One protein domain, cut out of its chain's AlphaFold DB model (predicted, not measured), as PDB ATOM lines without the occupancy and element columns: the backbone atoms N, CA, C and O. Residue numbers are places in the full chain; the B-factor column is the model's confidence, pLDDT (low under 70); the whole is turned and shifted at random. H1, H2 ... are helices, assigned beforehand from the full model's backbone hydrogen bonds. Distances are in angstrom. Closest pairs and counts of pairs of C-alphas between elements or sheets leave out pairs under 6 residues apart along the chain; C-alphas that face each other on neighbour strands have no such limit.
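AT A GLANCE: This is residues 12 to 181 of the 728 residues of the protein "Golgi apparatus protein 1" of Poecilia mexicana (UniProt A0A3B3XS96). H4 and H6, steeply crossed, form the core of a rounded body, with H2 and H3 on one side, H1 beyond H3, and H5 and H7 on the other side. From the end of H7, H8 and H9 fold back until H9 packs across H4. The printed part has 170 residues with nine named helices, H1 to H9 in order, and no named strand: all helix, mostly crossed. It is compact, with a radius of gyration of the C-alphas of 15.4 A, and spans 40 by 37 by 32 A.

IN THESE COORDINATES: Find C-alpha 12 at (-4.961, -39.648, -29.734), where H1, residues 12 to 22, begins. Read on to H2, residues 33 to 45, H3, residues 56 to 63, H4, residues 72 to 85, 19.9 A long, H5, residues 93 to 106, and H6, residues 121 to 133. H7, residues 144 to 160, runs 24.3 A; H8, residues 165 to 170, follows, and H9, residues 172 to 177, ends at C-alpha 177, (2.998, -35.612, -32.545).

HOW THE PARTS SIT: H1 and H3 only just touch, with 3 pairs of C-alphas within 8 A, the closest Lys 17 and Ser 59. Look at H4 next: its closest C-alphas are Cys 74 to Cys 39 of H2, 4.7 A, Phe 84 to Gly 122 of H6, 4.7 A, at a steep tilt of 52 degrees, and Tyr 83 to Gly 176 of H9, 4.1 A. H7 touches H5, closest C-alphas Cys 146 and Cys 99, 4.7 A. H7 and H8 touch only at the corner, closest C-alphas Ala 158 and Pro 165, 5.6 A. Every O i to N i+4 pair is within hydrogen-bond range in H3, H4, H7, H8 and H9, against 6 of 7 in H1, 7 of 9 in H2, 8 of 10 in H5 and 8 of 9 in H6.

THE WHOLE: The printed part has no cut, and the link from H5 to H6 is long. Mean pLDDT of the printed part is 73.3, with 54 residues under 70, among them 12 to 32.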
ATOM      1  N   THR A  12      -6.015 -39.948 -30.723       44.84
ATOM      2  CA  THR A  12      -4.961 -39.648 -29.734       44.84
ATOM      3  C   THR A  12      -5.409 -38.848 -28.510       44.84
ATOM      4  O   THR A  12      -4.851 -39.036 -27.426       44.84
ATOM      5  N   PHE A  13      -6.407 -37.967 -28.640       44.28
ATOM      6  CA  PHE A  13      -6.910 -37.178 -27.510       44.28
ATOM      7  C   PHE A  13      -7.660 -38.040 -26.487       44.28
ATOM      8  O   PHE A  13      -7.546 -37.807 -25.284       44.28
ATOM      9  N   ASN A  14      -8.397 -39.056 -26.949       45.81
ATOM     10  CA  ASN A  14      -9.200 -39.904 -26.070       45.81
ATOM     11  C   ASN A  14      -8.324 -40.868 -25.276       45.81
ATOM     12  O   ASN A  14      -8.552 -41.016 -24.090       45.81
ATOM     13  N   THR A  15      -7.257 -41.425 -25.853       41.97
ATOM     14  CA  THR A  15      -6.385 -42.375 -25.143       41.97
ATOM     15  C   THR A  15      -5.619 -41.720 -23.997       41.97
ATOM     16  O   THR A  15      -5.495 -42.319 -22.937       41.97
ATOM     17  N   LEU A  16      -5.128 -40.485 -24.173       47.56
ATOM     18  CA  LEU A  16      -4.489 -39.728 -23.089       47.56
ATOM     19  C   LEU A  16      -5.524 -39.251 -22.072       47.56
ATOM     20  O   LEU A  16      -5.257 -39.307 -20.881       47.56
ATOM     21  N   LYS A  17      -6.700 -38.799 -22.518       44.75
ATOM     22  CA  LYS A  17      -7.794 -38.420 -21.622       44.75
ATOM     23  C   LYS A  17      -8.260 -39.607 -20.785       44.75
ATOM     24  O   LYS A  17      -8.423 -39.429 -19.592       44.75
ATOM     25  N   ASP A  18      -8.377 -40.792 -21.371       47.34
ATOM     26  CA  ASP A  18      -8.759 -42.031 -20.698       47.34
ATOM     27  C   ASP A  18      -7.621 -42.526 -19.785       47.34
ATOM     28  O   ASP A  18      -7.887 -42.840 -18.637       47.34
ATOM     29  N   LEU A  19      -6.341 -42.467 -20.192       48.09
ATOM     30  CA  LEU A  19      -5.185 -42.798 -19.329       48.09
ATOM     31  C   LEU A  19      -4.977 -41.809 -18.172       48.09
ATOM     32  O   LEU A  19      -4.576 -42.208 -17.081       48.09
ATOM     33  N   VAL A  20      -5.214 -40.516 -18.401       48.09
ATOM     34  CA  VAL A  20      -5.129 -39.449 -17.390       48.09
ATOM     35  C   VAL A  20      -6.397 -39.407 -16.524       48.09
ATOM     36  O   VAL A  20      -6.337 -38.905 -15.409       48.09
ATOM     37  N   GLN A  21      -7.529 -39.949 -16.993       42.81
ATOM     38  CA  GLN A  21      -8.752 -40.143 -16.200       42.81
ATOM     39  C   GLN A  21      -8.763 -41.470 -15.424       42.81
ATOM     40  O   GLN A  21      -9.359 -41.516 -14.352       42.81
ATOM     41  N   GLU A  22      -8.119 -42.530 -15.924       40.56
ATOM     42  CA  GLU A  22      -7.939 -43.811 -15.220       40.56
ATOM     43  C   GLU A  22      -6.805 -43.748 -14.180       40.56
ATOM     44  O   GLU A  22      -6.854 -44.463 -13.180       40.56
ATOM     45  N   ALA A  23      -5.816 -42.861 -14.359       40.91
ATOM     46  CA  ALA A  23      -4.839 -42.502 -13.330       40.91
ATOM     47  C   ALA A  23      -5.370 -41.351 -12.440       40.91
ATOM     48  O   ALA A  23      -5.226 -40.177 -12.771       40.91
ATOM     49  N   ASP A  24      -5.995 -41.681 -11.305       39.50
ATOM     50  CA  ASP A  24      -6.536 -40.725 -10.314       39.50
ATOM     51  C   ASP A  24      -5.425 -39.818  -9.681       39.50
ATOM     52  O   ASP A  24      -4.238 -40.155  -9.669       39.50
ATOM     53  N   PRO A  25      -5.746 -38.631  -9.130       38.94
ATOM     54  CA  PRO A  25      -5.459 -37.290  -9.625       38.94
ATOM     55  C   PRO A  25      -4.304 -36.635  -8.834       38.94
ATOM     56  O   PRO A  25      -4.476 -35.607  -8.173       38.94
ATOM     57  N   GLY A  26      -3.120 -37.250  -8.841       41.97
ATOM     58  CA  GLY A  26      -1.926 -36.720  -8.158       41.97
ATOM     59  C   GLY A  26      -0.851 -36.130  -9.075       41.97
ATOM     60  O   GLY A  26       0.210 -35.739  -8.586       41.97
ATOM     61  N   ALA A  27      -1.105 -36.051 -10.386       48.94
ATOM     62  CA  ALA A  27      -0.131 -35.591 -11.370       48.94
ATOM     63  C   ALA A  27       0.061 -34.078 -11.378       48.94
ATOM     64  O   ALA A  27      -0.471 -33.346 -12.208       48.94
ATOM     65  N   ASP A  28       0.882 -33.604 -10.450       54.62
ATOM     66  CA  ASP A  28       1.393 -32.248 -10.471       54.62
ATOM     67  C   ASP A  28       2.269 -32.040 -11.722       54.62
ATOM     68  O   ASP A  28       3.411 -32.487 -11.786       54.62
ATOM     69  N   TYR A  29       1.759 -31.342 -12.739       56.91
ATOM     70  CA  TYR A  29       2.512 -31.000 -13.957       56.91
ATOM     71  C   TYR A  29       3.830 -30.237 -13.670       56.91
ATOM     72  O   TYR A  29       4.697 -30.144 -14.542       56.91
ATOM     73  N   ARG A  30       4.030 -29.749 -12.431       57.50
ATOM     74  CA  ARG A  30       5.287 -29.171 -11.919       57.50
ATOM     75  C   ARG A  30       6.431 -30.185 -11.752       57.50
ATOM     76  O   ARG A  30       7.513 -29.790 -11.317       57.50
ATOM     77  N   ILE A  31       6.237 -31.455 -12.123       57.22
ATOM     78  CA  ILE A  31       7.305 -32.468 -12.228       57.22
ATOM     79  C   ILE A  31       8.448 -31.997 -13.132       57.22
ATOM     80  O   ILE A  31       9.598 -32.345 -12.885       57.22
ATOM     81  N   ASP A  32       8.162 -31.172 -14.143       63.47
ATOM     82  CA  ASP A  32       9.198 -30.513 -14.929       63.47
ATOM     83  C   ASP A  32       9.068 -28.991 -14.892       63.47
ATOM     84  O   ASP A  32       8.223 -28.377 -15.544       63.47
ATOM     85  N   ARG A  33       9.995 -28.366 -14.164       70.06
ATOM     86  CA  ARG A  33      10.136 -26.912 -14.110       70.06
ATOM     87  C   ARG A  33      10.375 -26.290 -15.491       70.06
ATOM     88  O   ARG A  33       9.914 -25.178 -15.706       70.06
ATOM     89  N   ALA A  34      11.064 -26.974 -16.409       67.62
ATOM     90  CA  ALA A  34      11.286 -26.465 -17.766       67.62
ATOM     91  C   ALA A  34       9.992 -26.443 -18.583       67.62
ATOM     92  O   ALA A  34       9.733 -25.466 -19.275       67.62
ATOM     93  N   LEU A  35       9.177 -27.495 -18.479       75.19
ATOM     94  CA  LEU A  35       7.852 -27.543 -19.088       75.19
ATOM     95  C   LEU A  35       6.961 -26.430 -18.531       75.19
ATOM     96  O   LEU A  35       6.332 -25.716 -19.300       75.19
ATOM     97  N   ASN A  36       6.953 -26.236 -17.208       75.12
ATOM     98  CA  ASN A  36       6.176 -25.163 -16.591       75.12
ATOM     99  C   ASN A  36       6.643 -23.770 -17.054       75.12
ATOM    100  O   ASN A  36       5.829 -22.952 -17.458       75.12
ATOM    101  N   GLU A  37       7.955 -23.515 -17.070       79.06
ATOM    102  CA  GLU A  37       8.522 -22.247 -17.555       79.06
ATOM    103  C   GLU A  37       8.195 -22.000 -19.038       79.06
ATOM    104  O   GLU A  37       7.812 -20.888 -19.399       79.06
ATOM    105  N   ALA A  38       8.290 -23.030 -19.885       82.69
ATOM    106  CA  ALA A  38       7.944 -22.940 -21.304       82.69
ATOM    107  C   ALA A  38       6.442 -22.690 -21.527       82.69
ATOM    108  O   ALA A  38       6.062 -21.954 -22.435       82.69
ATOM    109  N   CYS A  39       5.586 -23.277 -20.688       85.44
ATOM    110  CA  CYS A  39       4.132 -23.220 -20.817       85.44
ATOM    111  C   CYS A  39       3.456 -22.114 -19.994       85.44
ATOM    112  O   CYS A  39       2.251 -21.926 -20.134       85.44
ATOM    113  N   GLU A  40       4.188 -21.354 -19.175       86.19
ATOM    114  CA  GLU A  40       3.642 -20.352 -18.245       86.19
ATOM    115  C   GLU A  40       2.723 -19.337 -18.947       86.19
ATOM    116  O   GLU A  40       1.629 -19.031 -18.470       86.19
ATOM    117  N   SER A  41       3.122 -18.856 -20.126       87.00
ATOM    118  CA  SER A  41       2.315 -17.925 -20.921       87.00
ATOM    119  C   SER A  41       0.993 -18.551 -21.386       87.00
ATOM    120  O   SER A  41      -0.048 -17.892 -21.354       87.00
ATOM    121  N   VAL A  42       1.002 -19.833 -21.762       85.88
ATOM    122  CA  VAL A  42      -0.182 -20.600 -22.185       85.88
ATOM    123  C   VAL A  42      -1.082 -20.901 -20.991       85.88
ATOM    124  O   VAL A  42      -2.301 -20.748 -21.076       85.88
ATOM    125  N   ILE A  43      -0.499 -21.241 -19.839       85.75
ATOM    126  CA  ILE A  43      -1.237 -21.481 -18.594       85.75
ATOM    127  C   ILE A  43      -2.018 -20.223 -18.203       85.75
ATOM    128  O   ILE A  43      -3.224 -20.285 -17.956       85.75
ATOM    129  N   GLN A  44      -1.364 -19.062 -18.223       85.31
ATOM    130  CA  GLN A  44      -1.976 -17.792 -17.830       85.31
ATOM    131  C   GLN A  44      -3.032 -17.286 -18.824       85.31
ATOM    132  O   GLN A  44      -3.975 -16.594 -18.431       85.31
ATOM    133  N   THR A  45      -2.903 -17.612 -20.112       86.44
ATOM    134  CA  THR A  45      -3.792 -17.089 -21.167       86.44
ATOM    135  C   THR A  45      -4.924 -18.045 -21.544       86.44
ATOM    136  O   THR A  45      -6.051 -17.596 -21.785       86.44
ATOM    137  N   ALA A  46      -4.661 -19.352 -21.565       83.94
ATOM    138  CA  ALA A  46      -5.596 -20.392 -21.989       83.94
ATOM    139  C   ALA A  46      -6.143 -21.215 -20.808       83.94
ATOM    140  O   ALA A  46      -7.356 -21.411 -20.719       83.94
ATOM    141  N   CYS A  47      -5.295 -21.587 -19.843       84.69
ATOM    142  CA  CYS A  47      -5.668 -22.465 -18.720       84.69
ATOM    143  C   CYS A  47      -5.956 -21.739 -17.394       84.69
ATOM    144  O   CYS A  47      -6.084 -22.373 -16.352       84.69
ATOM    145  N   LYS A  48      -6.155 -20.414 -17.426       80.62
ATOM    146  CA  LYS A  48      -6.361 -19.542 -16.248       80.62
ATOM    147  C   LYS A  48      -7.472 -19.951 -15.274       80.62
ATOM    148  O   LYS A  48      -7.544 -19.437 -14.163       80.62
ATOM    149  N   HIS A  49      -8.417 -20.762 -15.744       75.00
ATOM    150  CA  HIS A  49      -9.597 -21.191 -14.998       75.00
ATOM    151  C   HIS A  49      -9.316 -22.410 -14.112       75.00
ATOM    152  O   HIS A  49     -10.114 -22.725 -13.231       75.00
ATOM    153  N   ILE A  50      -8.174 -23.062 -14.324       72.56
ATOM    154  CA  ILE A  50      -7.711 -24.217 -13.574       72.56
ATOM    155  C   ILE A  50      -6.750 -23.721 -12.490       72.56
ATOM    156  O   ILE A  50      -5.927 -22.836 -12.729       72.56
ATOM    157  N   ARG A  51      -6.880 -24.235 -11.262       63.62
ATOM    158  CA  ARG A  51      -6.036 -23.790 -10.144       63.62
ATOM    159  C   ARG A  51      -4.591 -24.230 -10.375       63.62
ATOM    160  O   ARG A  51      -4.340 -25.366 -10.757       63.62
ATOM    161  N   ASN A  52      -3.629 -23.355 -10.084       55.66
ATOM    162  CA  ASN A  52      -2.207 -23.698 -10.161       55.66
ATOM    163  C   ASN A  52      -1.895 -24.938  -9.303       55.66
ATOM    164  O   ASN A  52      -2.102 -24.919  -8.091       55.66
ATOM    165  N   GLY A  53      -1.365 -25.986  -9.940       53.41
ATOM    166  CA  GLY A  53      -1.039 -27.275  -9.314       53.41
ATOM    167  C   GLY A  53      -2.138 -28.339  -9.431       53.41
ATOM    168  O   GLY A  53      -1.963 -29.427  -8.898       53.41
ATOM    169  N   ASP A  54      -3.251 -28.037 -10.103       60.03
ATOM    170  CA  ASP A  54      -4.311 -29.002 -10.402       60.03
ATOM    171  C   ASP A  54      -3.875 -29.921 -11.567       60.03
ATOM    172  O   ASP A  54      -3.398 -29.407 -12.592       60.03
ATOM    173  N   PRO A  55      -4.014 -31.256 -11.451       57.19
ATOM    174  CA  PRO A  55      -3.683 -32.209 -12.518       57.19
ATOM    175  C   PRO A  55      -4.411 -31.927 -13.844       57.19
ATOM    176  O   PRO A  55      -3.920 -32.298 -14.912       57.19
ATOM    177  N   MET A  56      -5.526 -31.187 -13.813       64.81
ATOM    178  CA  MET A  56      -6.235 -30.753 -15.020       64.81
ATOM    179  C   MET A  56      -5.455 -29.742 -15.883       64.81
ATOM    180  O   MET A  56      -5.797 -29.561 -17.051       64.81
ATOM    181  N   ILE A  57      -4.391 -29.102 -15.369       75.50
ATOM    182  CA  ILE A  57      -3.582 -28.153 -16.159       75.50
ATOM    183  C   ILE A  57      -2.907 -28.850 -17.337       75.50
ATOM    184  O   ILE A  57      -2.927 -28.309 -18.439       75.50
ATOM    185  N   LEU A  58      -2.344 -30.047 -17.137       73.06
ATOM    186  CA  LEU A  58      -1.703 -30.776 -18.232       73.06
ATOM    187  C   LEU A  58      -2.730 -31.165 -19.300       73.06
ATOM    188  O   LEU A  58      -2.464 -30.999 -20.487       73.06
ATOM    189  N   SER A  59      -3.927 -31.593 -18.884       72.06
ATOM    190  CA  SER A  59      -5.029 -31.867 -19.812       72.06
ATOM    191  C   SER A  59      -5.421 -30.622 -20.612       72.06
ATOM    192  O   SER A  59      -5.575 -30.705 -21.824       72.06
ATOM    193  N   CYS A  60      -5.511 -29.454 -19.971       80.25
ATOM    194  CA  CYS A  60      -5.805 -28.194 -20.659       80.25
ATOM    195  C   CYS A  60      -4.691 -27.755 -21.620       80.25
ATOM    196  O   CYS A  60      -4.962 -27.278 -22.720       80.25
ATOM    197  N   LEU A  61      -3.425 -27.929 -21.234       81.81
ATOM    198  CA  LEU A  61      -2.292 -27.639 -22.111       81.81
ATOM    199  C   LEU A  61      -2.310 -28.535 -23.356       81.81
ATOM    200  O   LEU A  61      -2.122 -28.034 -24.463       81.81
ATOM    201  N   MET A  62      -2.615 -29.824 -23.191       74.75
ATOM    202  CA  MET A  62      -2.763 -30.766 -24.303       74.75
ATOM    203  C   MET A  62      -3.977 -30.441 -25.192       74.75
ATOM    204  O   MET A  62      -3.866 -30.516 -26.412       74.75
ATOM    205  N   GLU A  63      -5.105 -29.999 -24.623       76.69
ATOM    206  CA  GLU A  63      -6.269 -29.505 -25.389       76.69
ATOM    207  C   GLU A  63      -5.926 -28.301 -26.274       76.69
ATOM    208  O   GLU A  63      -6.505 -28.111 -27.346       76.69
ATOM    209  N   HIS A  64      -4.970 -27.484 -25.838       82.44
ATOM    210  CA  HIS A  64      -4.541 -26.293 -26.554       82.44
ATOM    211  C   HIS A  64      -3.331 -26.505 -27.469       82.44
ATOM    212  O   HIS A  64      -2.959 -25.548 -28.148       82.44
ATOM    213  N   LEU A  65      -2.767 -27.717 -27.554       79.44
ATOM    214  CA  LEU A  65      -1.517 -28.024 -28.267       79.44
ATOM    215  C   LEU A  65      -1.500 -27.566 -29.731       79.44
ATOM    216  O   LEU A  65      -0.491 -27.050 -30.196       79.44
ATOM    217  N   TYR A  66      -2.630 -27.680 -30.428       74.69
ATOM    218  CA  TYR A  66      -2.766 -27.294 -31.839       74.69
ATOM    219  C   TYR A  66      -3.542 -25.986 -32.042       74.69
ATOM    220  O   TYR A  66      -4.090 -25.734 -33.113       74.69
ATOM    221  N   THR A  67      -3.643 -25.160 -31.000       83.50
ATOM    222  CA  THR A  67      -4.357 -23.879 -31.056       83.50
ATOM    223  C   THR A  67      -3.384 -22.710 -31.150       83.50
ATOM    224  O   THR A  67      -2.268 -22.784 -30.651       83.50
ATOM    225  N   GLU A  68      -3.835 -21.576 -31.693       81.00
ATOM    226  CA  GLU A  68      -3.033 -20.340 -31.797       81.00
ATOM    227  C   GLU A  68      -2.544 -19.790 -30.442       81.00
ATOM    228  O   GLU A  68      -1.719 -18.882 -30.394       81.00
ATOM    229  N   LYS A  69      -3.074 -20.305 -29.326       82.31
ATOM    230  CA  LYS A  69      -2.656 -19.929 -27.971       82.31
ATOM    231  C   LYS A  69      -1.400 -20.667 -27.507       82.31
ATOM    232  O   LYS A  69      -0.845 -20.284 -26.480       82.31
ATOM    233  N   MET A  70      -0.990 -21.726 -28.203       86.88
ATOM    234  CA  MET A  70       0.201 -22.498 -27.873       86.88
ATOM    235  C   MET A  70       1.458 -21.784 -28.374       86.88
ATOM    236  O   MET A  70       1.483 -21.271 -29.490       86.88
ATOM    237  N   VAL A  71       2.502 -21.749 -27.545       89.31
ATOM    238  CA  VAL A  71       3.824 -21.243 -27.948       89.31
ATOM    239  C   VAL A  71       4.744 -22.399 -28.324       89.31
ATOM    240  O   VAL A  71       4.657 -23.466 -27.720       89.31
ATOM    241  N   GLU A  72       5.651 -22.170 -29.274       85.06
ATOM    242  CA  GLU A  72       6.539 -23.193 -29.855       85.06
ATOM    243  C   GLU A  72       7.339 -23.968 -28.792       85.06
ATOM    244  O   GLU A  72       7.364 -25.198 -28.796       85.06
ATOM    245  N   ASP A  73       7.911 -23.260 -27.811       85.12
ATOM    246  CA  ASP A  73       8.669 -23.881 -26.719       85.12
ATOM    247  C   ASP A  73       7.799 -24.799 -25.844       85.12
ATOM    248  O   ASP A  73       8.261 -25.847 -25.390       85.12
ATOM    249  N   CYS A  74       6.539 -24.424 -25.599       87.31
ATOM    250  CA  CYS A  74       5.602 -25.246 -24.837       87.31
ATOM    251  C   CYS A  74       5.127 -26.445 -25.668       87.31
ATOM    252  O   CYS A  74       5.138 -27.567 -25.161       87.31
ATOM    253  N   GLU A  75       4.793 -26.238 -26.949       84.38
ATOM    254  CA  GLU A  75       4.395 -27.303 -27.882       84.38
ATOM    255  C   GLU A  75       5.466 -28.396 -27.940       84.38
ATOM    256  O   GLU A  75       5.180 -29.567 -27.690       84.38
ATOM    257  N   HIS A  76       6.720 -28.012 -28.185       82.75
ATOM    258  CA  HIS A  76       7.829 -28.954 -28.298       82.75
ATOM    259  C   HIS A  76       7.992 -29.812 -27.032       82.75
ATOM    260  O   HIS A  76       8.174 -31.029 -27.106       82.75
ATOM    261  N   ARG A  77       7.873 -29.199 -25.848       81.75
ATOM    262  CA  ARG A  77       8.026 -29.892 -24.558       81.75
ATOM    263  C   ARG A  77       6.850 -30.804 -24.222       81.75
ATOM    264  O   ARG A  77       7.063 -31.855 -23.610       81.75
ATOM    265  N   LEU A  78       5.639 -30.422 -24.619       81.50
ATOM    266  CA  LEU A  78       4.443 -31.252 -24.481       81.50
ATOM    267  C   LEU A  78       4.505 -32.472 -25.407       81.50
ATOM    268  O   LEU A  78       4.193 -33.573 -24.963       81.50
ATOM    269  N   LEU A  79       4.998 -32.314 -26.638       82.00
ATOM    270  CA  LEU A  79       5.183 -33.419 -27.585       82.00
ATOM    271  C   LEU A  79       6.249 -34.425 -27.125       82.00
ATOM    272  O   LEU A  79       6.028 -35.635 -27.189       82.00
ATOM    273  N   GLU A  80       7.381 -33.955 -26.587       80.06
ATOM    274  CA  GLU A  80       8.360 -34.833 -25.926       80.06
ATOM    275  C   GLU A  80       7.718 -35.605 -24.766       80.06
ATOM    276  O   GLU A  80       7.935 -36.806 -24.609       80.06
ATOM    277  N   LEU A  81       6.920 -34.929 -23.932       79.00
ATOM    278  CA  LEU A  81       6.223 -35.577 -22.824       79.00
ATOM    279  C   LEU A  81       5.229 -36.633 -23.335       79.00
ATOM    280  O   LEU A  81       5.194 -37.736 -22.791       79.00
ATOM    281  N   GLN A  82       4.483 -36.326 -24.398       75.81
ATOM    282  CA  GLN A  82       3.557 -37.248 -25.056       75.81
ATOM    283  C   GLN A  82       4.275 -38.506 -25.560       75.81
ATOM    284  O   GLN A  82       3.786 -39.610 -25.324       75.81
ATOM    285  N   TYR A  83       5.463 -38.372 -26.162       79.94
ATOM    286  CA  TYR A  83       6.286 -39.513 -26.579       79.94
ATOM    287  C   TYR A  83       6.577 -40.481 -25.423       79.94
ATOM    288  O   TYR A  83       6.479 -41.702 -25.594       79.94
ATOM    289  N   PHE A  84       6.931 -39.943 -24.250       78.75
ATOM    290  CA  PHE A  84       7.227 -40.762 -23.080       78.75
ATOM    291  C   PHE A  84       5.963 -41.322 -22.424       78.75
ATOM    292  O   PHE A  84       5.979 -42.460 -21.985       78.75
ATOM    293  N   ILE A  85       4.863 -40.578 -22.343       74.25
ATOM    294  CA  ILE A  85       3.640 -41.087 -21.699       74.25
ATOM    295  C   ILE A  85       2.984 -42.195 -22.532       74.25
ATOM    296  O   ILE A  85       2.503 -43.171 -21.966       74.25
ATOM    297  N   ALA A  86       3.004 -42.079 -23.862       70.44
ATOM    298  CA  ALA A  86       2.365 -43.040 -24.760       70.44
ATOM    299  C   ALA A  86       3.061 -44.417 -24.819       70.44
ATOM    300  O   ALA A  86       2.519 -45.352 -25.400       70.44
ATOM    301  N   ARG A  87       4.262 -44.563 -24.243       74.88
ATOM    302  CA  ARG A  87       5.053 -45.806 -24.265       74.88
ATOM    303  C   ARG A  87       5.187 -46.392 -22.859       74.88
ATOM    304  O   ARG A  87       5.276 -45.666 -21.873       74.88
ATOM    305  N   ASP A  88       5.250 -47.718 -22.751       68.38
ATOM    306  CA  ASP A  88       5.378 -48.401 -21.455       68.38
ATOM    307  C   ASP A  88       6.822 -48.339 -20.912       68.38
ATOM    308  O   ASP A  88       7.635 -49.246 -21.128       68.38
ATOM    309  N   TRP A  89       7.152 -47.269 -20.179       70.81
ATOM    310  CA  TRP A  89       8.448 -47.082 -19.509       70.81
ATOM    311  C   TRP A  89       8.496 -47.736 -18.130       70.81
ATOM    312  O   TRP A  89       8.665 -47.062 -17.117       70.81
ATOM    313  N   LYS A  90       8.420 -49.066 -18.072       69.44
ATOM    314  CA  LYS A  90       8.841 -49.802 -16.867       69.44
ATOM    315  C   LYS A  90      10.232 -49.348 -16.431       69.44
ATOM    316  O   LYS A  90      11.189 -49.429 -17.209       69.44
ATOM    317  N   LEU A  91      10.317 -48.867 -15.195       69.75
ATOM    318  CA  LEU A  91      11.548 -48.381 -14.592       69.75
ATOM    319  C   LEU A  91      12.328 -49.569 -14.035       69.75
ATOM    320  O   LEU A  91      11.829 -50.331 -13.211       69.75
ATOM    321  N   ASP A  92      13.558 -49.723 -14.507       77.19
ATOM    322  CA  ASP A  92      14.470 -50.760 -14.040       77.19
ATOM    323  C   ASP A  92      14.846 -50.547 -12.553       77.19
ATOM    324  O   ASP A  92      15.096 -49.406 -12.149       77.19
ATOM    325  N   PRO A  93      14.945 -51.602 -11.718       82.81
ATOM    326  CA  PRO A  93      15.263 -51.464 -10.290       82.81
ATOM    327  C   PRO A  93      16.594 -50.749  -9.985       82.81
ATOM    328  O   PRO A  93      16.764 -50.160  -8.914       82.81
ATOM    329  N   ILE A  94      17.562 -50.782 -10.907       85.19
ATOM    330  CA  ILE A  94      18.845 -50.084 -10.756       85.19
ATOM    331  C   ILE A  94      18.664 -48.597 -11.052       85.19
ATOM    332  O   ILE A  94      19.122 -47.769 -10.259       85.19
ATOM    333  N   LEU A  95      17.945 -48.259 -12.130       85.75
ATOM    334  CA  LEU A  95      17.535 -46.880 -12.421       85.75
ATOM    335  C   LEU A  95      16.797 -46.301 -11.210       85.75
ATOM    336  O   LEU A  95      17.131 -45.208 -10.755       85.75
ATOM    337  N   TYR A  96      15.874 -47.079 -10.641       83.19
ATOM    338  CA  TYR A  96      15.135 -46.723  -9.441       83.19
ATOM    339  C   TYR A  96      16.064 -46.283  -8.298       83.19
ATOM    340  O   TYR A  96      16.023 -45.159  -7.793       83.19
ATOM    341  N   LYS A  97      16.974 -47.172  -7.910       85.06
ATOM    342  CA  LYS A  97      17.867 -46.944  -6.775       85.06
ATOM    343  C   LYS A  97      18.834 -45.782  -7.014       85.06
ATOM    344  O   LYS A  97      19.126 -45.021  -6.094       85.06
ATOM    345  N   LYS A  98      19.363 -45.659  -8.233       89.19
ATOM    346  CA  LYS A  98      20.388 -44.663  -8.580       89.19
ATOM    347  C   LYS A  98      19.814 -43.270  -8.820       89.19
ATOM    348  O   LYS A  98      20.482 -42.290  -8.499       89.19
ATOM    349  N   CYS A  99      18.590 -43.173  -9.331       88.69
ATOM    350  CA  CYS A  99      17.940 -41.897  -9.619       88.69
ATOM    351  C   CYS A  99      17.018 -41.390  -8.505       88.69
ATOM    352  O   CYS A  99      16.543 -40.266  -8.611       88.69
ATOM    353  N   GLN A 100      16.796 -42.138  -7.418       86.12
ATOM    354  CA  GLN A 100      15.839 -41.755  -6.369       86.12
ATOM    355  C   GLN A 100      16.088 -40.376  -5.753       86.12
ATOM    356  O   GLN A 100      15.151 -39.593  -5.591       86.12
ATOM    357  N   GLY A 101      17.344 -40.051  -5.443       84.06
ATOM    358  CA  GLY A 101      17.695 -38.736  -4.905       84.06
ATOM    359  C   GLY A 101      17.496 -37.605  -5.917       84.06
ATOM    360  O   GLY A 101      17.082 -36.510  -5.541       84.06
ATOM    361  N   ASP A 102      17.749 -37.866  -7.200       87.25
ATOM    362  CA  ASP A 102      17.562 -36.882  -8.268       87.25
ATOM    363  C   ASP A 102      16.085 -36.691  -8.624       87.25
ATOM    364  O   ASP A 102      15.658 -35.554  -8.787       87.25
ATOM    365  N   ALA A 103      15.295 -37.765  -8.653       82.81
ATOM    366  CA  ALA A 103      13.857 -37.729  -8.894       82.81
ATOM    367  C   ALA A 103      13.129 -36.914  -7.809       82.81
ATOM    368  O   ALA A 103      12.389 -35.986  -8.127       82.81
ATOM    369  N   ALA A 104      13.438 -37.144  -6.528       81.25
ATOM    370  CA  ALA A 104      12.868 -36.354  -5.435       81.25
ATOM    371  C   ALA A 104      13.321 -34.879  -5.461       81.25
ATOM    372  O   ALA A 104      12.546 -33.976  -5.151       81.25
ATOM    373  N   ARG A 105      14.584 -34.617  -5.827       82.56
ATOM    374  CA  ARG A 105      15.191 -33.274  -5.792       82.56
ATOM    375  C   ARG A 105      14.827 -32.396  -6.989       82.56
ATOM    376  O   ARG A 105      14.754 -31.178  -6.833       82.56
ATOM    377  N   LEU A 106      14.729 -32.987  -8.177       78.81
ATOM    378  CA  LEU A 106      14.582 -32.280  -9.453       78.81
ATOM    379  C   LEU A 106      13.183 -32.437 -10.042       78.81
ATOM    380  O   LEU A 106      12.683 -31.479 -10.614       78.81
ATOM    381  N   CYS A 107      12.571 -33.609  -9.865       76.88
ATOM    382  CA  CYS A 107      11.258 -33.942 -10.414       76.88
ATOM    383  C   CYS A 107      10.146 -33.941  -9.347       76.88
ATOM    384  O   CYS A 107       9.004 -34.257  -9.655       76.88
ATOM    385  N   HIS A 108      10.477 -33.604  -8.093       74.25
ATOM    386  CA  HIS A 108       9.549 -33.498  -6.958       74.25
ATOM    387  C   HIS A 108       8.738 -34.773  -6.647       74.25
ATOM    388  O   HIS A 108       7.666 -34.704  -6.051       74.25
ATOM    389  N   THR A 109       9.273 -35.955  -6.980       70.94
ATOM    390  CA  THR A 109       8.616 -37.249  -6.739       70.94
ATOM    391  C   THR A 109       9.154 -37.942  -5.479       70.94
ATOM    392  O   THR A 109      10.141 -38.684  -5.496       70.94
ATOM    393  N   HIS A 110       8.510 -37.702  -4.335       62.97
ATOM    394  CA  HIS A 110       8.841 -38.379  -3.079       62.97
ATOM    395  C   HIS A 110       8.213 -39.783  -3.058       62.97
ATOM    396  O   HIS A 110       7.001 -39.906  -2.958       62.97
ATOM    397  N   GLY A 111       9.028 -40.843  -3.151       60.28
ATOM    398  CA  GLY A 111       8.550 -42.221  -2.948       60.28
ATOM    399  C   GLY A 111       8.213 -43.027  -4.206       60.28
ATOM    400  O   GLY A 111       7.414 -43.948  -4.126       60.28
ATOM    401  N   TRP A 112       8.865 -42.776  -5.348       65.81
ATOM    402  CA  TRP A 112       8.594 -43.493  -6.610       65.81
ATOM    403  C   TRP A 112       8.791 -45.046  -6.584       65.81
ATOM    404  O   TRP A 112       8.658 -45.667  -7.633       65.81
ATOM    405  N   ASN A 113       9.201 -45.657  -5.444       53.66
ATOM    406  CA  ASN A 113       9.531 -47.106  -5.271       53.66
ATOM    407  C   ASN A 113       8.307 -47.914  -4.894       53.66
ATOM    408  O   ASN A 113       8.214 -49.108  -5.153       53.66
ATOM    409  N   GLU A 114       7.459 -47.274  -4.104       52.41
ATOM    410  CA  GLU A 114       6.254 -47.873  -3.592       52.41
ATOM    411  C   GLU A 114       5.265 -47.756  -4.738       52.41
ATOM    412  O   GLU A 114       5.234 -46.718  -5.396       52.41
ATOM    413  N   THR A 115       4.559 -48.844  -5.037       49.69
ATOM    414  CA  THR A 115       3.510 -48.946  -6.058       49.69
ATOM    415  C   THR A 115       2.508 -47.813  -5.892       49.69
ATOM    416  O   THR A 115       1.480 -47.949  -5.236       49.69
ATOM    417  N   SER A 116       2.856 -46.660  -6.432       45.09
ATOM    418  CA  SER A 116       2.063 -45.463  -6.383       45.09
ATOM    419  C   SER A 116       1.360 -45.448  -7.718       45.09
ATOM    420  O   SER A 116       1.941 -45.081  -8.737       45.09
ATOM    421  N   GLU A 117       0.099 -45.858  -7.691       48.81
ATOM    422  CA  GLU A 117      -0.909 -45.686  -8.747       48.81
ATOM    423  C   GLU A 117      -1.100 -44.201  -9.155       48.81
ATOM    424  O   GLU A 117      -2.042 -43.862  -9.853       48.81
ATOM    425  N   LEU A 118      -0.210 -43.299  -8.723       52.94
ATOM    426  CA  LEU A 118      -0.380 -41.855  -8.702       52.94
ATOM    427  C   LEU A 118       0.347 -41.130  -9.852       52.94
ATOM    428  O   LEU A 118       0.089 -39.949 -10.052       52.94
ATOM    429  N   MET A 119       1.266 -41.784 -10.593       57.31
ATOM    430  CA  MET A 119       2.044 -41.153 -11.682       57.31
ATOM    431  C   MET A 119       2.501 -42.126 -12.792       57.31
ATOM    432  O   MET A 119       3.163 -43.119 -12.479       57.31
ATOM    433  N   PRO A 120       2.315 -41.807 -14.094       65.44
ATOM    434  CA  PRO A 120       2.883 -42.600 -15.185       65.44
ATOM    435  C   PRO A 120       4.416 -42.576 -15.169       65.44
ATOM    436  O   PRO A 120       5.043 -41.512 -15.169       65.44
ATOM    437  N   ALA A 121       5.038 -43.753 -15.227       73.69
ATOM    438  CA  ALA A 121       6.494 -43.902 -15.218       73.69
ATOM    439  C   ALA A 121       7.199 -43.112 -16.342       73.69
ATOM    440  O   ALA A 121       8.288 -42.567 -16.138       73.69
ATOM    441  N   GLY A 122       6.539 -42.966 -17.498       75.31
ATOM    442  CA  GLY A 122       7.013 -42.148 -18.615       75.31
ATOM    443  C   GLY A 122       7.175 -40.662 -18.271       75.31
ATOM    444  O   GLY A 122       8.155 -40.045 -18.680       75.31
ATOM    445  N   ALA A 123       6.291 -40.081 -17.451       75.50
ATOM    446  CA  ALA A 123       6.373 -38.668 -17.067       75.50
ATOM    447  C   ALA A 123       7.589 -38.383 -16.167       75.50
ATOM    448  O   ALA A 123       8.314 -37.404 -16.365       75.50
ATOM    449  N   VAL A 124       7.866 -39.282 -15.216       78.50
ATOM    450  CA  VAL A 124       9.052 -39.200 -14.347       78.50
ATOM    451  C   VAL A 124      10.327 -39.371 -15.171       78.50
ATOM    452  O   VAL A 124      11.279 -38.599 -15.023       78.50
ATOM    453  N   PHE A 125      10.336 -40.347 -16.081       81.56
ATOM    454  CA  PHE A 125      11.476 -40.592 -16.955       81.56
ATOM    455  C   PHE A 125      11.747 -39.415 -17.902       81.56
ATOM    456  O   PHE A 125      12.901 -39.036 -18.087       81.56
ATOM    457  N   SER A 126      10.695 -38.778 -18.423       81.50
ATOM    458  CA  SER A 126      10.782 -37.566 -19.242       81.50
ATOM    459  C   SER A 126      11.484 -36.416 -18.502       81.50
ATOM    460  O   SER A 126      12.404 -35.803 -19.046       81.50
ATOM    461  N   CYS A 127      11.143 -36.175 -17.229       82.31
ATOM    462  CA  CYS A 127      11.849 -35.187 -16.405       82.31
ATOM    463  C   CYS A 127      13.340 -35.527 -16.241       82.31
ATOM    464  O   CYS A 127      14.211 -34.691 -16.509       82.31
ATOM    465  N   LEU A 128      13.652 -36.766 -15.843       85.62
ATOM    466  CA  LEU A 128      15.038 -37.214 -15.667       85.62
ATOM    467  C   LEU A 128      15.838 -37.071 -16.974       85.62
ATOM    468  O   LEU A 128      16.947 -36.533 -16.961       85.62
ATOM    469  N   TYR A 129      15.257 -37.470 -18.108       85.56
ATOM    470  CA  TYR A 129      15.850 -37.329 -19.436       85.56
ATOM    471  C   TYR A 129      16.279 -35.890 -19.732       85.56
ATOM    472  O   TYR A 129      17.447 -35.652 -20.050       85.56
ATOM    473  N   ARG A 130      15.395 -34.905 -19.547       79.31
ATOM    474  CA  ARG A 130      15.721 -33.494 -19.813       79.31
ATOM    475  C   ARG A 130      16.903 -33.009 -18.971       79.31
ATOM    476  O   ARG A 130      17.797 -32.324 -19.473       79.31
ATOM    477  N   HIS A 131      16.970 -33.405 -17.699       83.75
ATOM    478  CA  HIS A 131      18.080 -33.043 -16.809       83.75
ATOM    479  C   HIS A 131      19.400 -33.774 -17.118       83.75
ATOM    480  O   HIS A 131      20.462 -33.317 -16.678       83.75
ATOM    481  N   ALA A 132      19.372 -34.867 -17.888       82.31
ATOM    482  CA  ALA A 132      20.571 -35.575 -18.337       82.31
ATOM    483  C   ALA A 132      21.368 -34.782 -19.393       82.31
ATOM    484  O   ALA A 132      22.604 -34.885 -19.438       82.31
ATOM    485  N   TYR A 133      20.684 -33.970 -20.211       73.88
ATOM    486  CA  TYR A 133      21.259 -33.269 -21.371       73.88
ATOM    487  C   TYR A 133      21.426 -31.746 -21.199       73.88
ATOM    488  O   TYR A 133      21.961 -31.096 -22.093       73.88
ATOM    489  N   ARG A 134      21.077 -31.163 -20.040       74.88
ATOM    490  CA  ARG A 134      21.306 -29.728 -19.752       74.88
ATOM    491  C   ARG A 134      22.789 -29.324 -19.771       74.88
ATOM    492  O   ARG A 134      23.660 -30.039 -19.257       74.88
ATOM    493  N   SER A 135      23.092 -28.123 -20.269       61.62
ATOM    494  CA  SER A 135      24.407 -27.466 -20.155       61.62
ATOM    495  C   SER A 135      24.696 -27.007 -18.704       61.62
ATOM    496  O   SER A 135      23.818 -27.080 -17.845       61.62
ATOM    497  N   VAL A 136      25.940 -26.617 -18.379       59.62
ATOM    498  CA  VAL A 136      26.309 -26.149 -17.016       59.62
ATOM    499  C   VAL A 136      25.587 -24.836 -16.697       59.62
ATOM    500  O   VAL A 136      25.218 -24.585 -15.555       59.62
ATOM    501  N   GLU A 137      25.344 -24.035 -17.730       57.59
ATOM    502  CA  GLU A 137      24.708 -22.719 -17.668       57.59
ATOM    503  C   GLU A 137      23.179 -22.818 -17.499       57.59
ATOM    504  O   GLU A 137      22.553 -21.910 -16.965       57.59
ATOM    505  N   GLN A 138      22.574 -23.955 -17.872       60.56
ATOM    506  CA  GLN A 138      21.123 -24.212 -17.850       60.56
ATOM    507  C   GLN A 138      20.586 -24.770 -16.508       60.56
ATOM    508  O   GLN A 138      19.427 -25.190 -16.415       60.56
ATOM    509  N   GLY A 139      21.403 -24.794 -15.447       66.38
ATOM    510  CA  GLY A 139      20.966 -25.096 -14.076       66.38
ATOM    511  C   GLY A 139      21.295 -26.503 -13.551       66.38
ATOM    512  O   GLY A 139      22.309 -27.108 -13.896       66.38
ATOM    513  N   ARG A 140      20.468 -27.013 -12.622       69.00
ATOM    514  CA  ARG A 140      20.745 -28.250 -11.861       69.00
ATOM    515  C   ARG A 140      20.688 -29.496 -12.762       69.00
ATOM    516  O   ARG A 140      19.683 -29.743 -13.428       69.00
ATOM    517  N   ARG A 141      21.761 -30.291 -12.738       79.19
ATOM    518  CA  ARG A 141      21.934 -31.539 -13.502       79.19
ATOM    519  C   ARG A 141      21.695 -32.778 -12.641       79.19
ATOM    520  O   ARG A 141      21.801 -32.715 -11.409       79.19
ATOM    521  N   LEU A 142      21.440 -33.901 -13.312       85.06
ATOM    522  CA  LEU A 142      21.482 -35.225 -12.693       85.06
ATOM    523  C   LEU A 142      22.863 -35.517 -12.091       85.06
ATOM    524  O   LEU A 142      23.891 -35.038 -12.581       85.06
ATOM    525  N   SER A 143      22.883 -36.354 -11.057       88.88
ATOM    526  CA  SER A 143      24.101 -37.025 -10.611       88.88
ATOM    527  C   SER A 143      24.697 -37.866 -11.746       88.88
ATOM    528  O   SER A 143      23.993 -38.309 -12.657       88.88
ATOM    529  N   ARG A 144      26.016 -38.096 -11.701       86.31
ATOM    530  CA  ARG A 144      26.712 -38.915 -12.706       86.31
ATOM    531  C   ARG A 144      26.091 -40.311 -12.811       86.31
ATOM    532  O   ARG A 144      25.844 -40.768 -13.921       86.31
ATOM    533  N   ASP A 145      25.808 -40.930 -11.669       87.94
ATOM    534  CA  ASP A 145      25.209 -42.262 -11.588       87.94
ATOM    535  C   ASP A 145      23.813 -42.289 -12.220       87.94
ATOM    536  O   ASP A 145      23.552 -43.125 -13.079       87.94
ATOM    537  N   CYS A 146      22.935 -41.344 -11.870       89.81
ATOM    538  CA  CYS A 146      21.599 -41.301 -12.459       89.81
ATOM    539  C   CYS A 146      21.638 -41.003 -13.966       89.81
ATOM    540  O   CYS A 146      20.922 -41.632 -14.739       89.81
ATOM    541  N   LYS A 147      22.513 -40.092 -14.413       87.06
ATOM    542  CA  LYS A 147      22.669 -39.779 -15.841       87.06
ATOM    543  C   LYS A 147      23.037 -41.016 -16.665       87.06
ATOM    544  O   LYS A 147      22.470 -41.209 -17.738       87.06
ATOM    545  N   VAL A 148      23.971 -41.832 -16.172       86.56
ATOM    546  CA  VAL A 148      24.389 -43.072 -16.846       86.56
ATOM    547  C   VAL A 148      23.222 -44.051 -16.945       86.56
ATOM    548  O   VAL A 148      22.985 -44.599 -18.018       86.56
ATOM    549  N   GLU A 149      22.447 -44.218 -15.874       87.56
ATOM    550  CA  GLU A 149      21.291 -45.120 -15.884       87.56
ATOM    551  C   GLU A 149      20.165 -44.631 -16.807       87.56
ATOM    552  O   GLU A 149      19.593 -45.428 -17.546       87.56
ATOM    553  N   VAL A 150      19.888 -43.324 -16.857       86.56
ATOM    554  CA  VAL A 150      18.916 -42.744 -17.805       86.56
ATOM    555  C   VAL A 150      19.348 -43.001 -19.252       86.56
ATOM    556  O   VAL A 150      18.539 -43.425 -20.075       86.56
ATOM    557  N   GLN A 151      20.632 -42.801 -19.564       83.31
ATOM    558  CA  GLN A 151      21.180 -43.091 -20.892       83.31
ATOM    559  C   GLN A 151      21.128 -44.587 -21.227       83.31
ATOM    560  O   GLN A 151      20.776 -44.938 -22.353       83.31
ATOM    561  N   ARG A 152      21.414 -45.462 -20.255       86.25
ATOM    562  CA  ARG A 152      21.304 -46.916 -20.419       86.25
ATOM    563  C   ARG A 152      19.879 -47.329 -20.768       86.25
ATOM    564  O   ARG A 152      19.702 -48.086 -21.713       86.25
ATOM    565  N   ILE A 153      18.881 -46.834 -20.039       83.44
ATOM    566  CA  ILE A 153      17.481 -47.218 -20.255       83.44
ATOM    567  C   ILE A 153      16.964 -46.720 -21.602       83.44
ATOM    568  O   ILE A 153      16.293 -47.473 -22.299       83.44
ATOM    569  N   LEU A 154      17.334 -45.506 -22.021       78.50
ATOM    570  CA  LEU A 154      17.022 -45.024 -23.371       78.50
ATOM    571  C   LEU A 154      17.617 -45.932 -24.444       78.50
ATOM    572  O   LEU A 154      16.926 -46.288 -25.389       78.50
ATOM    573  N   HIS A 155      18.880 -46.324 -24.282       77.50
ATOM    574  CA  HIS A 155      19.559 -47.181 -25.244       77.50
ATOM    575  C   HIS A 155      18.983 -48.603 -25.277       77.50
ATOM    576  O   HIS A 155      18.760 -49.145 -26.352       77.50
ATOM    577  N   GLN A 156      18.698 -49.196 -24.117       75.19
ATOM    578  CA  GLN A 156      18.076 -50.519 -24.034       75.19
ATOM    579  C   GLN A 156      16.682 -50.525 -24.651       75.19
ATOM    580  O   GLN A 156      16.361 -51.438 -25.394       75.19
ATOM    581  N   ARG A 157      15.886 -49.477 -24.427       74.69
ATOM    582  CA  ARG A 157      14.563 -49.356 -25.048       74.69
ATOM    583  C   ARG A 157      14.631 -49.164 -26.555       74.69
ATOM    584  O   ARG A 157      13.835 -49.779 -27.253       74.69
ATOM    585  N   ALA A 158      15.595 -48.384 -27.042       69.62
ATOM    586  CA  ALA A 158      15.871 -48.293 -28.471       69.62
ATOM    587  C   ALA A 158      16.135 -49.696 -29.054       69.62
ATOM    588  O   ALA A 158      15.519 -50.086 -30.034       69.62
ATOM    589  N   ILE A 159      16.946 -50.520 -28.382       67.06
ATOM    590  CA  ILE A 159      17.226 -51.900 -28.813       67.06
ATOM    591  C   ILE A 159      15.988 -52.809 -28.721       67.06
ATOM    592  O   ILE A 159      15.697 -53.531 -29.675       67.06
ATOM    593  N   ASP A 160      15.248 -52.776 -27.610       62.97
ATOM    594  CA  ASP A 160      14.079 -53.637 -27.370       62.97
ATOM    595  C   ASP A 160      12.943 -53.361 -28.368       62.97
ATOM    596  O   ASP A 160      12.270 -54.285 -28.828       62.97
ATOM    597  N   VAL A 161      12.751 -52.091 -28.740       62.19
ATOM    598  CA  VAL A 161      11.768 -51.647 -29.745       62.19
ATOM    599  C   VAL A 161      12.363 -51.675 -31.163       62.19
ATOM    600  O   VAL A 161      11.673 -51.375 -32.131       62.19
ATOM    601  N   LYS A 162      13.629 -52.099 -31.311       62.88
ATOM    602  CA  LYS A 162      14.405 -52.069 -32.565       62.88
ATOM    603  C   LYS A 162      14.408 -50.698 -33.252       62.88
ATOM    604  O   LYS A 162      14.471 -50.604 -34.472       62.88
ATOM    605  N   LEU A 163      14.350 -49.640 -32.458       69.00
ATOM    606  CA  LEU A 163      14.444 -48.267 -32.909       69.00
ATOM    607  C   LEU A 163      15.910 -47.830 -32.933       69.00
ATOM    608  O   LEU A 163      16.651 -48.041 -31.971       69.00
ATOM    609  N   ASP A 164      16.329 -47.166 -34.006       74.31
ATOM    610  CA  ASP A 164      17.668 -46.589 -34.061       74.31
ATOM    611  C   ASP A 164      17.846 -45.494 -32.970       74.31
ATOM    612  O   ASP A 164      16.995 -44.605 -32.830       74.31
ATOM    613  N   PRO A 165      18.933 -45.516 -32.164       78.50
ATOM    614  CA  PRO A 165      19.149 -44.535 -31.099       78.50
ATOM    615  C   PRO A 165      19.303 -43.076 -31.564       78.50
ATOM    616  O   PRO A 165      19.085 -42.165 -30.758       78.50
ATOM    617  N   GLU A 166      19.732 -42.822 -32.807       79.88
ATOM    618  CA  GLU A 166      19.742 -41.477 -33.400       79.88
ATOM    619  C   GLU A 166      18.315 -41.044 -33.733       79.88
ATOM    620  O   GLU A 166      17.918 -39.935 -33.368       79.88
ATOM    621  N   LEU A 167      17.529 -41.942 -34.333       83.94
ATOM    622  CA  LEU A 167      16.127 -41.696 -34.663       83.94
ATOM    623  C   LEU A 167      15.314 -41.361 -33.411       83.94
ATOM    624  O   LEU A 167      14.660 -40.323 -33.371       83.94
ATOM    625  N   GLN A 168      15.440 -42.143 -32.335       80.19
ATOM    626  CA  GLN A 168      14.768 -41.839 -31.067       80.19
ATOM    627  C   GLN A 168      15.115 -40.442 -30.531       80.19
ATOM    628  O   GLN A 168      14.272 -39.758 -29.952       80.19
ATOM    629  N   ARG A 169      16.371 -40.013 -30.686       81.38
ATOM    630  CA  ARG A 169      16.850 -38.738 -30.143       81.38
ATOM    631  C   ARG A 169      16.393 -37.543 -30.973       81.38
ATOM    632  O   ARG A 169      16.066 -36.512 -30.399       81.38
ATOM    633  N   ARG A 170      16.413 -37.669 -32.300       88.12
ATOM    634  CA  ARG A 170      16.126 -36.578 -33.247       88.12
ATOM    635  C   ARG A 170      14.638 -36.445 -33.560       88.12
ATOM    636  O   ARG A 170      14.185 -35.344 -33.841       88.12
ATOM    637  N   CYS A 171      13.889 -37.541 -33.460       89.62
ATOM    638  CA  CYS A 171      12.473 -37.610 -33.814       89.62
ATOM    639  C   CYS A 171      11.527 -37.641 -32.614       89.62
ATOM    640  O   CYS A 171      10.345 -37.894 -32.792       89.62
ATOM    641  N   MET A 172      12.002 -37.403 -31.388       86.81
ATOM    642  CA  MET A 172      11.182 -37.567 -30.181       86.81
ATOM    643  C   MET A 172       9.884 -36.744 -30.210       86.81
ATOM    644  O   MET A 172       8.818 -37.274 -29.907       86.81
ATOM    645  N   ALA A 173       9.964 -35.472 -30.612       86.69
ATOM    646  CA  ALA A 173       8.793 -34.604 -30.725       86.69
ATOM    647  C   ALA A 173       7.845 -35.058 -31.852       86.69
ATOM    648  O   ALA A 173       6.638 -35.134 -31.637       86.69
ATOM    649  N   ASP A 174       8.384 -35.433 -33.016       90.38
ATOM    650  CA  ASP A 174       7.590 -35.918 -34.153       90.38
ATOM    651  C   ASP A 174       6.913 -37.265 -33.854       90.38
ATOM    652  O   ASP A 174       5.749 -37.464 -34.193       90.38
ATOM    653  N   LEU A 175       7.596 -38.168 -33.144       86.69
ATOM    654  CA  LEU A 175       7.033 -39.431 -32.667       86.69
ATOM    655  C   LEU A 175       5.908 -39.205 -31.653       86.69
ATOM    656  O   LEU A 175       4.960 -39.984 -31.614       86.69
ATOM    657  N   GLY A 176       6.010 -38.159 -30.828       85.19
ATOM    658  CA  GLY A 176       4.925 -37.725 -29.950       85.19
ATOM    659  C   GLY A 176       3.739 -37.156 -30.731       85.19
ATOM    660  O   GLY A 176       2.602 -37.505 -30.433       85.19
ATOM    661  N   LYS A 177       4.008 -36.331 -31.751       86.00
ATOM    662  CA  LYS A 177       2.998 -35.612 -32.545       86.00
ATOM    663  C   LYS A 177       2.198 -36.523 -33.469       86.00
ATOM    664  O   LYS A 177       0.973 -36.450 -33.492       86.00
ATOM    665  N   TRP A 178       2.899 -37.361 -34.228       87.56
ATOM    666  CA  TRP A 178       2.329 -38.134 -35.332       87.56
ATOM    667  C   TRP A 178       2.156 -39.619 -34.996       87.56
ATOM    668  O   TRP A 178       1.233 -40.256 -35.491       87.56
ATOM    669  N   CYS A 179       3.010 -40.170 -34.128       86.50
ATOM    670  CA  CYS A 179       3.172 -41.621 -33.967       86.50
ATOM    671  C   CYS A 179       2.929 -42.125 -32.538       86.50
ATOM    672  O   CYS A 179       3.489 -43.146 -32.131       86.50
ATOM    673  N   SER A 180       2.104 -41.434 -31.745       80.94
ATOM    674  CA  SER A 180       1.855 -41.829 -30.351       80.94
ATOM    675  C   SER A 180       1.079 -43.146 -30.216       80.94
ATOM    676  O   SER A 180       1.250 -43.837 -29.222       80.94
ATOM    677  N   GLU A 181       0.263 -43.516 -31.208       73.94
ATOM    678  CA  GLU A 181      -0.508 -44.778 -31.223       73.94
ATOM    679  C   GLU A 181       0.273 -45.962 -31.822       73.94
ATOM    680  O   GLU A 181      -0.163 -47.108 -31.740       73.94
TER     681      GLU A 181